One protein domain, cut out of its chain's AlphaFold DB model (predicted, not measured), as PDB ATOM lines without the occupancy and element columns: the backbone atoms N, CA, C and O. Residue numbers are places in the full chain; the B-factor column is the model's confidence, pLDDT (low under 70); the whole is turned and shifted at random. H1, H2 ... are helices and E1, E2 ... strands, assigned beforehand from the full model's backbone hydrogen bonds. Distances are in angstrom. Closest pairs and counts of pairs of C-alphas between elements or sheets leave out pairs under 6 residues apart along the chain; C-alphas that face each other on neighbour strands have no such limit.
ATOM      1  N   GLY A  29     351.389 206.746 295.955       59.41
ATOM      2  CA  GLY A  29     350.519 206.494 294.801       59.41
ATOM      3  C   GLY A  29     351.038 207.114 293.499       59.41
ATOM      4  O   GLY A  29     351.062 206.449 292.465       59.41
ATOM      5  N   GLU A  30     351.519 208.358 293.550       65.56
ATOM      6  CA  GLU A  30     352.146 209.043 292.411       65.56
ATOM      7  C   GLU A  30     353.465 208.376 291.994       65.56
ATOM      8  O   GLU A  30     353.690 208.144 290.805       65.56
ATOM      9  N   ALA A  31     354.320 208.014 292.957       60.12
ATOM     10  CA  ALA A  31     355.569 207.301 292.698       60.12
ATOM     11  C   ALA A  31     355.319 205.909 292.101       60.12
ATOM     12  O   ALA A  31     355.993 205.526 291.146       60.12
ATOM     13  N   ASN A  32     354.309 205.187 292.591       73.06
ATOM     14  CA  ASN A  32     353.900 203.895 292.042       73.06
ATOM     15  C   ASN A  32     353.395 204.049 290.601       73.06
ATOM     16  O   ASN A  32     353.771 203.265 289.729       73.06
ATOM     17  N   GLY A  33     352.628 205.107 290.315       85.19
ATOM     18  CA  GLY A  33     352.207 205.443 288.954       85.19
ATOM     19  C   GLY A  33     353.386 205.750 288.024       85.19
ATOM     20  O   GLY A  33     353.435 205.254 286.896       85.19
ATOM     21  N   ALA A  34     354.374 206.511 288.500       90.56
ATOM     22  CA  ALA A  34     355.565 206.853 287.726       90.56
ATOM     23  C   ALA A  34     356.451 205.629 287.437       90.56
ATOM     24  O   ALA A  34     356.923 205.466 286.311       90.56
ATOM     25  N   LEU A  35     356.643 204.747 288.423       93.88
ATOM     26  CA  LEU A  35     357.410 203.510 288.256       93.88
ATOM     27  C   LEU A  35     356.716 202.542 287.297       93.88
ATOM     28  O   LEU A  35     357.375 202.006 286.406       93.88
ATOM     29  N   CYS A  36     355.396 202.371 287.412       94.50
ATOM     30  CA  CYS A  36     354.643 201.575 286.447       94.50
ATOM     31  C   CYS A  36     354.725 202.160 285.037       94.50
ATOM     32  O   CYS A  36     354.951 201.415 284.090       94.50
ATOM     33  N   THR A  37     354.618 203.481 284.884       93.88
ATOM     34  CA  THR A  37     354.759 204.137 283.574       93.88
ATOM     35  C   THR A  37     356.140 203.875 282.970       93.88
ATOM     36  O   THR A  37     356.244 203.441 281.826       93.88
ATOM     37  N   ALA A  38     357.208 204.062 283.752       95.06
ATOM     38  CA  ALA A  38     358.575 203.814 283.296       95.06
ATOM     39  C   ALA A  38     358.815 202.338 282.936       95.06
ATOM     40  O   ALA A  38     359.490 202.041 281.949       95.06
ATOM     41  N   PHE A  39     358.251 201.414 283.714       96.56
ATOM     42  CA  PHE A  39     358.304 199.990 283.418       96.56
ATOM     43  C   PHE A  39     357.552 199.635 282.133       96.56
ATOM     44  O   PHE A  39     358.116 198.946 281.283       96.56
ATOM     45  N   VAL A  40     356.322 200.122 281.955       96.56
ATOM     46  CA  VAL A  40     355.534 199.858 280.745       96.56
ATOM     47  C   VAL A  40     356.233 200.430 279.510       96.56
ATOM     48  O   VAL A  40     356.321 199.734 278.501       96.56
ATOM     49  N   ASP A  41     356.813 201.630 279.598       96.56
ATOM     50  CA  ASP A  41     357.613 202.208 278.514       96.56
ATOM     51  C   ASP A  41     358.807 201.319 278.140       96.56
ATOM     52  O   ASP A  41     359.025 201.023 276.962       96.56
ATOM     53  N   ALA A  42     359.562 200.845 279.137       97.19
ATOM     54  CA  ALA A  42     360.695 199.954 278.906       97.19
ATOM     55  C   ALA A  42     360.255 198.597 278.329       97.19
ATOM     56  O   ALA A  42     360.925 198.049 277.453       97.19
ATOM     57  N   TRP A  43     359.119 198.068 278.786       97.62
ATOM     58  CA  TRP A  43     358.560 196.798 278.329       97.62
ATOM     59  C   TRP A  43     358.088 196.870 276.873       97.62
ATOM     60  O   TRP A  43     358.477 196.018 276.066       97.62
ATOM     61  N   VAL A  44     357.329 197.910 276.506       97.62
ATOM     62  CA  VAL A  44     356.886 198.132 275.120       97.62
ATOM     63  C   VAL A  44     358.085 198.385 274.209       97.62
ATOM     64  O   VAL A  44     358.181 197.769 273.146       97.62
ATOM     65  N   GLY A  45     359.029 199.230 274.634       97.19
ATOM     66  CA  GLY A  45     360.244 199.503 273.869       97.19
ATOM     67  C   GLY A  45     361.050 198.233 273.599       97.19
ATOM     68  O   GLY A  45     361.410 197.958 272.455       97.19
ATOM     69  N   HIS A  46     361.280 197.411 274.627       98.06
ATOM     70  CA  HIS A  46     361.952 196.121 274.480       98.06
ATOM     71  C   HIS A  46     361.210 195.185 273.512       98.06
ATOM     72  O   HIS A  46     361.843 194.579 272.646       98.06
ATOM     73  N   PHE A  47     359.878 195.090 273.608       98.12
ATOM     74  CA  PHE A  47     359.076 194.293 272.678       98.12
ATOM     75  C   PHE A  47     359.281 194.746 271.226       98.12
ATOM     76  O   PHE A  47     359.629 193.932 270.369       98.12
ATOM     77  N   GLN A  48     359.126 196.044 270.957       97.50
ATOM     78  CA  GLN A  48     359.270 196.619 269.618       97.50
ATOM     79  C   GLN A  48     360.691 196.438 269.067       97.50
ATOM     80  O   GLN A  48     360.857 196.025 267.919       97.50
ATOM     81  N   ALA A  49     361.723 196.662 269.887       97.69
ATOM     82  CA  ALA A  49     363.114 196.441 269.495       97.69
ATOM     83  C   ALA A  49     363.392 194.965 269.161       97.69
ATOM     84  O   ALA A  49     364.087 194.664 268.187       97.69
ATOM     85  N   ASN A  50     362.814 194.028 269.919       98.12
ATOM     86  CA  ASN A  50     362.951 192.607 269.626       98.12
ATOM     87  C   ASN A  50     362.259 192.227 268.305       98.12
ATOM     88  O   ASN A  50     362.849 191.503 267.505       98.12
ATOM     89  N   VAL A  51     361.059 192.753 268.033       98.12
ATOM     90  CA  VAL A  51     360.366 192.538 266.748       98.12
ATOM     91  C   VAL A  51     361.158 193.132 265.582       98.12
ATOM     92  O   VAL A  51     361.354 192.449 264.581       98.12
ATOM     93  N   ALA A  52     361.693 194.347 265.723       97.69
ATOM     94  CA  ALA A  52     362.539 194.972 264.704       97.69
ATOM     95  C   ALA A  52     363.799 194.139 264.404       97.69
ATOM     96  O   ALA A  52     364.190 193.984 263.248       97.69
ATOM     97  N   ARG A  53     364.416 193.536 265.427       97.44
ATOM     98  CA  ARG A  53     365.551 192.620 265.240       97.44
ATOM     99  C   ARG A  53     365.146 191.328 264.524       97.44
ATOM    100  O   ARG A  53     365.897 190.859 263.673       97.44
ATOM    101  N   LEU A  54     363.976 190.764 264.839       96.75
ATOM    102  CA  LEU A  54     363.415 189.610 264.118       96.75
ATOM    103  C   LEU A  54     363.097 189.946 262.651       96.75
ATOM    104  O   LEU A  54     363.262 189.096 261.786       96.75
ATOM    105  N   ASP A  55     362.722 191.194 262.369       97.25
ATOM    106  CA  ASP A  55     362.547 191.757 261.021       97.25
ATOM    107  C   ASP A  55     363.885 192.030 260.288       97.25
ATOM    108  O   ASP A  55     363.899 192.521 259.160       97.25
ATOM    109  N   GLY A  56     365.031 191.731 260.912       96.19
ATOM    110  CA  GLY A  56     366.365 191.919 260.332       96.19
ATOM    111  C   GLY A  56     366.929 193.337 260.459       96.19
ATOM    112  O   GLY A  56     367.983 193.632 259.892       96.19
ATOM    113  N   GLN A  57     366.270 194.226 261.206       96.88
ATOM    114  CA  GLN A  57     366.770 195.578 261.449       96.88
ATOM    115  C   GLN A  57     367.921 195.567 262.461       96.88
ATOM    116  O   GLN A  57     367.916 194.826 263.448       96.88
ATOM    117  N   ARG A  58     368.911 196.443 262.253       95.88
ATOM    118  CA  ARG A  58     370.008 196.650 263.206       95.88
ATOM    119  C   ARG A  58     369.611 197.714 264.230       95.88
ATOM    120  O   ARG A  58     369.937 198.885 264.069       95.88
ATOM    121  N   VAL A  59     368.921 197.282 265.278       96.38
ATOM    122  CA  VAL A  59     368.572 198.100 266.448       96.38
ATOM    123  C   VAL A  59     369.340 197.623 267.681       96.38
ATOM    124  O   VAL A  59     369.729 196.456 267.764       96.38
ATOM    125  N   ALA A  60     369.598 198.525 268.629       94.88
ATOM    126  CA  ALA A  60     370.218 198.156 269.898       94.88
ATOM    127  C   ALA A  60     369.265 197.285 270.735       94.88
ATOM    128  O   ALA A  60     368.049 197.477 270.689       94.88
ATOM    129  N   SER A  61     369.814 196.351 271.521       93.50
ATOM    130  CA  SER A  61     369.013 195.653 272.531       93.50
ATOM    131  C   SER A  61     368.619 196.617 273.651       93.50
ATOM    132  O   SER A  61     369.419 197.456 274.069       93.50
ATOM    133  N   LEU A  62     367.395 196.460 274.154       96.69
ATOM    134  CA  LEU A  62     366.863 197.196 275.300       96.69
ATOM    135  C   LEU A  62     366.703 196.305 276.547       96.69
ATOM    136  O   LEU A  62     366.053 196.716 277.508       96.69
ATOM    137  N   ASP A  63     367.323 195.116 276.561       96.88
ATOM    138  CA  ASP A  63     367.289 194.167 277.690       96.88
ATOM    139  C   ASP A  63     367.685 194.834 279.010       96.88
ATOM    140  O   ASP A  63     367.014 194.685 280.031       96.88
ATOM    141  N   GLN A  64     368.769 195.614 278.981       97.56
ATOM    142  CA  GLN A  64     369.277 196.304 280.162       97.56
ATOM    143  C   GLN A  64     368.287 197.359 280.670       97.56
ATOM    144  O   GLN A  64     368.095 197.473 281.878       97.56
ATOM    145  N   GLY A  65     367.637 198.101 279.768       96.81
ATOM    146  CA  GLY A  65     366.634 199.103 280.140       96.81
ATOM    147  C   GLY A  65     365.416 198.466 280.809       96.81
ATOM    148  O   GLY A  65     364.973 198.928 281.860       96.81
ATOM    149  N   LEU A  66     364.927 197.349 280.261       98.06
ATOM    150  CA  LEU A  66     363.836 196.587 280.870       98.06
ATOM    151  C   LEU A  66     364.238 195.991 282.229       98.06
ATOM    152  O   LEU A  66     363.468 196.064 283.187       98.06
ATOM    153  N   ALA A  67     365.448 195.436 282.344       98.19
ATOM    154  CA  ALA A  67     365.953 194.891 283.603       98.19
ATOM    155  C   ALA A  67     366.061 195.964 284.701       98.19
ATOM    156  O   ALA A  67     365.655 195.720 285.837       98.19
ATOM    157  N   GLN A  68     366.543 197.163 284.361       98.00
ATOM    158  CA  GLN A  68     366.606 198.295 285.290       98.00
ATOM    159  C   GLN A  68     365.214 198.730 285.757       98.00
ATOM    160  O   GLN A  68     365.010 198.956 286.949       98.00
ATOM    161  N   ALA A  69     364.238 198.807 284.848       96.94
ATOM    162  CA  ALA A  69     362.877 199.185 285.214       96.94
ATOM    163  C   ALA A  69     362.216 198.152 286.146       96.94
ATOM    164  O   ALA A  69     361.561 198.524 287.118       96.94
ATOM    165  N   ARG A  70     362.459 196.854 285.916       97.81
ATOM    166  CA  ARG A  70     362.029 195.777 286.826       97.81
ATOM    167  C   ARG A  70     362.672 195.879 288.202       97.81
ATOM    168  O   ARG A  70     361.981 195.748 289.207       97.81
ATOM    169  N   GLN A  71     363.976 196.144 288.261       97.81
ATOM    170  CA  GLN A  71     364.671 196.351 289.533       97.81
ATOM    171  C   GLN A  71     364.105 197.553 290.299       97.81
ATOM    172  O   GLN A  71     363.952 197.472 291.514       97.81
ATOM    173  N   ALA A  72     363.748 198.637 289.604       96.06
ATOM    174  CA  ALA A  72     363.127 199.802 290.228       96.06
ATOM    175  C   ALA A  72     361.749 199.479 290.834       96.06
ATOM    176  O   ALA A  72     361.472 199.904 291.955       96.06
ATOM    177  N   LEU A  73     360.916 198.682 290.147       95.56
ATOM    178  CA  LEU A  73     359.650 198.185 290.705       95.56
ATOM    179  C   LEU A  73     359.878 197.320 291.950       95.56
ATOM    180  O   LEU A  73     359.282 197.569 292.997       95.56
ATOM    181  N   GLN A  74     360.792 196.351 291.860       95.38
ATOM    182  CA  GLN A  74     361.109 195.446 292.967       95.38
ATOM    183  C   GLN A  74     361.637 196.197 294.193       95.38
ATOM    184  O   GLN A  74     361.217 195.915 295.314       95.38
ATOM    185  N   ALA A  75     362.516 197.184 293.997       95.44
ATOM    186  CA  ALA A  75     363.045 198.015 295.077       95.44
ATOM    187  C   ALA A  75     361.954 198.843 295.778       95.44
ATOM    188  O   ALA A  75     362.082 199.146 296.964       95.44
ATOM    189  N   ALA A  76     360.874 199.179 295.067       92.44
ATOM    190  CA  ALA A  76     359.702 199.853 295.616       92.44
ATOM    191  C   ALA A  76     358.659 198.887 296.217       92.44
ATOM    192  O   ALA A  76     357.634 199.341 296.719       92.44
ATOM    193  N   GLY A  77     358.895 197.570 296.172       93.12
ATOM    194  CA  GLY A  77     357.922 196.560 296.601       93.12
ATOM    195  C   GLY A  77     356.677 196.489 295.710       93.12
ATOM    196  O   GLY A  77     355.635 196.013 296.155       93.12
ATOM    197  N   GLN A  78     356.770 196.984 294.474       91.88
ATOM    198  CA  GLN A  78     355.678 197.017 293.507       91.88
ATOM    199  C   GLN A  78     355.729 195.771 292.614       91.88
ATOM    200  O   GLN A  78     356.772 195.447 292.044       91.88
ATOM    201  N   ASP A  79     354.590 195.094 292.468       90.06
ATOM    202  CA  ASP A  79     354.446 193.958 291.554       90.06
ATOM    203  C   ASP A  79     354.356 194.441 290.093       90.06
ATOM    204  O   ASP A  79     353.639 195.399 289.786       90.06
ATOM    205  N   GLU A  80     355.061 193.753 289.192       92.25
ATOM    206  CA  GLU A  80     355.019 193.967 287.742       92.25
ATOM    207  C   GLU A  80     353.607 193.746 287.177       92.25
ATOM    208  O   GLU A  80     353.194 194.414 286.222       92.25
ATOM    209  N   ASP A  81     352.849 192.818 287.759       90.62
ATOM    210  CA  ASP A  81     351.493 192.493 287.308       90.62
ATOM    211  C   ASP A  81     350.431 193.471 287.807       90.62
ATOM    212  O   ASP A  81     349.334 193.526 287.254       90.62
ATOM    213  N   ALA A  82     350.778 194.320 288.775       90.88
ATOM    214  CA  ALA A  82     349.937 195.439 289.178       90.88
ATOM    215  C   ALA A  82     350.070 196.658 288.242       90.88
ATOM    216  O   ALA A  82     349.259 197.580 288.329       90.88
ATOM    217  N   CYS A  83     351.053 196.674 287.333       92.81
ATOM    218  CA  CYS A  83     351.160 197.700 286.299       92.81
ATOM    219  C   CYS A  83     350.320 197.329 285.064       92.81
ATOM    220  O   CYS A  83     350.454 196.237 284.508       92.81
ATOM    221  N   GLU A  84     349.488 198.259 284.586       91.00
ATOM    222  CA  GLU A  84     348.635 198.043 283.410       91.00
ATOM    223  C   GLU A  84     349.457 198.031 282.107       91.00
ATOM    224  O   GLU A  84     349.762 199.066 281.502       91.00
ATOM    225  N   LYS A  85     349.821 196.827 281.659       92.69
ATOM    226  CA  LYS A  85     350.545 196.603 280.402       92.69
ATOM    227  C   LYS A  85     349.584 196.670 279.200       92.69
ATOM    228  O   LYS A  85     348.511 196.065 279.256       92.69
ATOM    229  N   PRO A  86     349.953 197.340 278.090       94.88
ATOM    230  CA  PRO A  86     349.175 197.272 276.862       94.88
ATOM    231  C   PRO A  86     349.286 195.879 276.238       94.88
ATOM    232  O   PRO A  86     350.259 195.148 276.433       94.88
ATOM    233  N   TYR A  87     348.318 195.534 275.399       95.12
ATOM    234  CA  TYR A  87     348.428 194.386 274.514       95.12
ATOM    235  C   TYR A  87     349.384 194.732 273.375       95.12
ATOM    236  O   TYR A  87     349.137 195.689 272.647       95.12
ATOM    237  N   CYS A  88     350.447 193.948 273.206       96.44
ATOM    238  CA  CYS A  88     351.392 194.078 272.099       96.44
ATOM    239  C   CYS A  88     351.294 192.875 271.163       96.44
ATOM    240  O   CYS A  88     351.249 191.729 271.612       96.44
ATOM    241  N   ILE A  89     351.251 193.133 269.858       96.50
ATOM    242  CA  ILE A  89     351.028 192.118 268.828       96.50
ATOM    243  C   ILE A  89     352.080 192.274 267.730       96.50
ATOM    244  O   ILE A  89     352.410 193.389 267.325       96.50
ATOM    245  N   ILE A  90     352.604 191.141 267.252       97.69
ATOM    246  CA  ILE A  90     353.465 191.074 266.067       97.69
ATOM    247  C   ILE A  90     352.564 190.926 264.842       97.69
ATOM    248  O   ILE A  90     351.781 189.979 264.762       97.69
ATOM    249  N   GLN A  91     352.683 191.837 263.881       96.31
ATOM    250  CA  GLN A  91     351.943 191.799 262.627       96.31
ATOM    251  C   GLN A  91     352.850 191.332 261.483       96.31
ATOM    252  O   GLN A  91     353.790 192.044 261.122       96.31
ATOM    253  N   PRO A  92     352.564 190.179 260.858       96.88
ATOM    254  CA  PRO A  92     353.203 189.811 259.604       96.88
ATOM    255  C   PRO A  92     352.832 190.798 258.492       96.88
ATOM    256  O   PRO A  92     351.670 191.172 258.329       96.88
ATOM    257  N   LYS A  93     353.823 191.188 257.696       95.50
ATOM    258  CA  LYS A  93     353.689 192.022 256.499       95.50
ATOM    259  C   LYS A  93     354.159 191.258 255.260       95.50
ATOM    260  O   LYS A  93     354.792 190.204 255.341       95.50
ATOM    261  N   ALA A  94     353.835 191.801 254.087       93.50
ATOM    262  CA  ALA A  94     354.272 191.244 252.811       93.50
ATOM    263  C   ALA A  94     355.803 191.092 252.754       93.50
ATOM    264  O   ALA A  94     356.545 191.896 253.322       93.50
ATOM    265  N   GLY A  95     356.271 190.053 252.060       93.06
ATOM    266  CA  GLY A  95     357.704 189.777 251.920       93.06
ATOM    267  C   GLY A  95     358.381 189.265 253.195       93.06
ATOM    268  O   GLY A  95     359.586 189.435 253.337       93.06
ATOM    269  N   GLY A  96     357.626 188.674 254.131       93.19
ATOM    270  CA  GLY A  96     358.173 188.107 255.373       93.19
ATOM    271  C   GLY A  96     358.605 189.150 256.406       93.19
ATOM    272  O   GLY A  96     359.312 188.817 257.351       93.19
ATOM    273  N   ARG A  97     358.191 190.406 256.217       96.62
ATOM    274  CA  ARG A  97     358.481 191.514 257.128       96.62
ATOM    275  C   ARG A  97     357.607 191.433 258.374       96.62
ATOM    276  O   ARG A  97     356.502 190.892 258.320       96.62
ATOM    277  N   LEU A  98     358.069 192.009 259.474       97.50
ATOM    278  CA  LEU A  98     357.322 192.102 260.724       97.50
ATOM    279  C   LEU A  98     357.119 193.561 261.122       97.50
ATOM    280  O   LEU A  98     357.962 194.423 260.886       97.50
ATOM    281  N   ASP A  99     355.982 193.819 261.750       96.19
ATOM    282  CA  ASP A  99     355.703 195.052 262.470       96.19
ATOM    283  C   ASP A  99     355.172 194.723 263.863       96.19
ATOM    284  O   ASP A  99     354.836 193.577 264.167       96.19
ATOM    285  N   SER A 100     355.094 195.730 264.717       96.56
ATOM    286  CA  SER A 100     354.583 195.605 266.071       96.56
ATOM    287  C   SER A 100     353.651 196.754 266.394       96.56
ATOM    288  O   SER A 100     353.991 197.913 266.170       96.56
ATOM    289  N   TYR A 101     352.513 196.440 267.000       95.31
ATOM    290  CA  TYR A 101     351.585 197.438 267.514       95.31
ATOM    291  C   TYR A 101     351.218 197.115 268.955       95.31
ATOM    292  O   TYR A 101     351.047 195.952 269.318       95.31
ATOM    293  N   CYS A 102     351.109 198.158 269.775       96.38
ATOM    294  CA  CYS A 102     350.761 198.051 271.184       96.38
ATOM    295  C   CYS A 102     349.611 199.001 271.515       96.38
ATOM    296  O   CYS A 102     349.541 200.105 270.971       96.38
ATOM    297  N   GLY A 103     348.704 198.588 272.395       94.38
ATOM    298  CA  GLY A 103     347.571 199.413 272.799       94.38
ATOM    299  C   GLY A 103     346.650 198.760 273.818       94.38
ATOM    300  O   GLY A 103     346.853 197.627 274.250       94.38
ATOM    301  N   TYR A 104     345.633 199.514 274.214       92.38
ATOM    302  CA  TYR A 104     344.678 199.139 275.246       92.38
ATOM    303  C   TYR A 104     343.305 198.872 274.641       92.38
ATOM    304  O   TYR A 104     342.866 199.550 273.708       92.38
ATOM    305  N   ARG A 105     342.601 197.898 275.218       90.25
ATOM    306  CA  ARG A 105     341.177 197.677 274.967       90.25
ATOM    307  C   ARG A 105     340.397 198.435 276.029       90.25
ATOM    308  O   ARG A 105     340.304 197.982 277.163       90.25
ATOM    309  N   VAL A 106     339.848 199.584 275.661       89.75
ATOM    310  CA  VAL A 106     339.088 200.438 276.580       89.75
ATOM    311  C   VAL A 106     337.605 200.245 276.307       89.75
ATOM    312  O   VAL A 106     337.215 200.163 275.144       89.75
ATOM    313  N   ALA A 107     336.777 200.169 277.351       89.38
ATOM    314  CA  ALA A 107     335.327 200.103 277.186       89.38
ATOM    315  C   ALA A 107     334.835 201.277 276.324       89.38
ATOM    316  O   ALA A 107     335.223 202.432 276.543       89.38
ATOM    317  N   ASP A 108     334.009 200.979 275.325       89.69
ATOM    318  CA  ASP A 108     333.441 202.025 274.490       89.69
ATOM    319  C   ASP A 108     332.234 202.664 275.189       89.69
ATOM    320  O   ASP A 108     331.210 202.036 275.441       89.69
ATOM    321  N   GLN A 109     332.372 203.948 275.515       88.94
ATOM    322  CA  GLN A 109     331.339 204.725 276.198       88.94
ATOM    323  C   GLN A 109     330.205 205.154 275.262       88.94
ATOM    324  O   GLN A 109     329.172 205.615 275.739       88.94
ATOM    325  N   SER A 110     330.384 205.023 273.943       88.00
ATOM    326  CA  SER A 110     329.350 205.368 272.965       88.00
ATOM    327  C   SER A 110     328.251 204.305 272.852       88.00
ATOM    328  O   SER A 110     327.178 204.594 272.331       88.00
ATOM    329  N   GLY A 111     328.511 203.088 273.347       86.81
ATOM    330  CA  GLY A 111     327.588 201.955 273.281       86.81
ATOM    331  C   GLY A 111     327.472 201.301 271.900       86.81
ATOM    332  O   GLY A 111     326.662 200.390 271.746       86.81
ATOM    333  N   ASN A 112     328.255 201.742 270.909       89.69
ATOM    334  CA  ASN A 112     328.245 201.156 269.565       89.69
ATOM    335  C   ASN A 112     329.046 199.849 269.501       89.69
ATOM    336  O   ASN A 112     328.670 198.934 268.779       89.69
ATOM    337  N   GLU A 113     330.124 199.756 270.280       91.06
ATOM    338  CA  GLU A 113     330.966 198.567 270.407       91.06
ATOM    339  C   GLU A 113     331.159 198.191 271.885       91.06
ATOM    340  O   GLU A 113     330.858 198.967 272.791       91.06
ATOM    341  N   LEU A 114     331.694 196.996 272.163       90.31
ATOM    342  CA  LEU A 114     332.076 196.617 273.535       90.31
ATOM    343  C   LEU A 114     333.391 197.283 273.969       90.31
ATOM    344  O   LEU A 114     333.556 197.673 275.126       90.31
ATOM    345  N   TYR A 115     334.342 197.405 273.041       89.56
ATOM    346  CA  TYR A 115     335.663 197.970 273.297       89.56
ATOM    347  C   TYR A 115     336.143 198.784 272.103       89.56
ATOM    348  O   TYR A 115     335.959 198.381 270.958       89.56
ATOM    349  N   ARG A 116     336.878 199.860 272.380       91.94
ATOM    350  CA  ARG A 116     337.713 200.556 271.400       91.94
ATOM    351  C   ARG A 116     339.185 200.238 271.623       91.94
ATOM    352  O   ARG A 116     339.640 200.090 272.760       91.94
ATOM    353  N   TRP A 117     339.936 200.179 270.531       89.94
ATOM    354  CA  TRP A 117     341.390 200.108 270.583       89.94
ATOM    355  C   TRP A 117     341.975 201.510 270.735       89.94
ATOM    356  O   TRP A 117     341.696 202.393 269.925       89.94
ATOM    357  N   VAL A 118     342.797 201.712 271.760       92.00
ATOM    358  CA  VAL A 118     343.555 202.950 271.958       92.00
ATOM    359  C   VAL A 118     345.036 202.619 271.795       92.00
ATOM    360  O   VAL A 118     345.558 201.847 272.601       92.00
ATOM    361  N   PRO A 119     345.724 203.160 270.771       93.00
ATOM    362  CA  PRO A 119     347.158 202.957 270.616       93.00
ATOM    363  C   PRO A 119     347.907 203.397 271.869       93.00
ATOM    364  O   PRO A 119     347.627 204.457 272.430       93.00
ATOM    365  N   TRP A 120     348.869 202.586 272.298       93.38
ATOM    366  CA  TRP A 120     349.789 202.993 273.346       93.38
ATOM    367  C   TRP A 120     350.681 204.121 272.821       93.38
ATOM    368  O   TRP A 120     351.140 204.088 271.676       93.38
TER     369      TRP A 120
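AT A GLANCE: This is residues 29 to 120 of the 125 residues of an uncharacterized protein of Pseudomonas sp. MSPm1 (UniProt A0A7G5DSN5). A strongly twisted sheet of three strands meets a helical hairpin: H1 packs along the part of the sheet that E1 and E2 make, H2 packs on H1 away from the sheet, and the E2-E3 hairpin reaches away from both helices. The printed part has 92 residues, in the order H1, H2, E1, E2, E3; the sheet's order is E1 - E2 - E3, all antiparallel. The class is mixed, helices and strands. The whole is loose, with a radius of gyration of the C-alphas of 15.6 A, and flat, spanning 46 by 43 by 15 A.

IN THESE COORDINATES: Find E2, residues 98 to 107, from C-alpha 98 at (357.322, 192.102, 260.724) over 28.6 A to C-alpha 107 at (335.327, 200.103, 277.186). E1 is residues 87 to 92, 16.3 A, and E3 residues 115 to 119, 12.8 A. H1, residues 29 to 54, begins at C-alpha 29 (350.519, 206.494, 294.801) and runs 37.3 A; H2 is residues 63 to 75, 18.3 A.

HOW THE PARTS SIT: The strands form a meander, each the antiparallel neighbour of the one before. Pairing is staggered: E2 pairs with E1 over its residues 98 to 103, with N 89 and O 101 within hydrogen-bond range at 2.9 A, and with E3 over its residues 103 to 107, with N 104 and O 118 within hydrogen-bond range at 2.8 A. H1 is on the sheet, in two layers, helix on one face, at a height of 10.9 A; look at Gln 48 and Ser 100, the closest C-alphas of H1 and E2, 6.0 A. H1 touches H2 with residues 35 to 46 alone, closest C-alphas Phe 39 and Ala 69, 5.0 A, at a shallow tilt of 21 degrees, opposite ways. Both helices have every O i to N i+4 pair within hydrogen-bond range.

THE WHOLE: The C-alphas farthest apart, Gly 29 and Gly 95, are 46.6 A apart. The printed part has no cut; the link H2 to E1 is long. Look for pLDDT under 70 at residues 29 to 31.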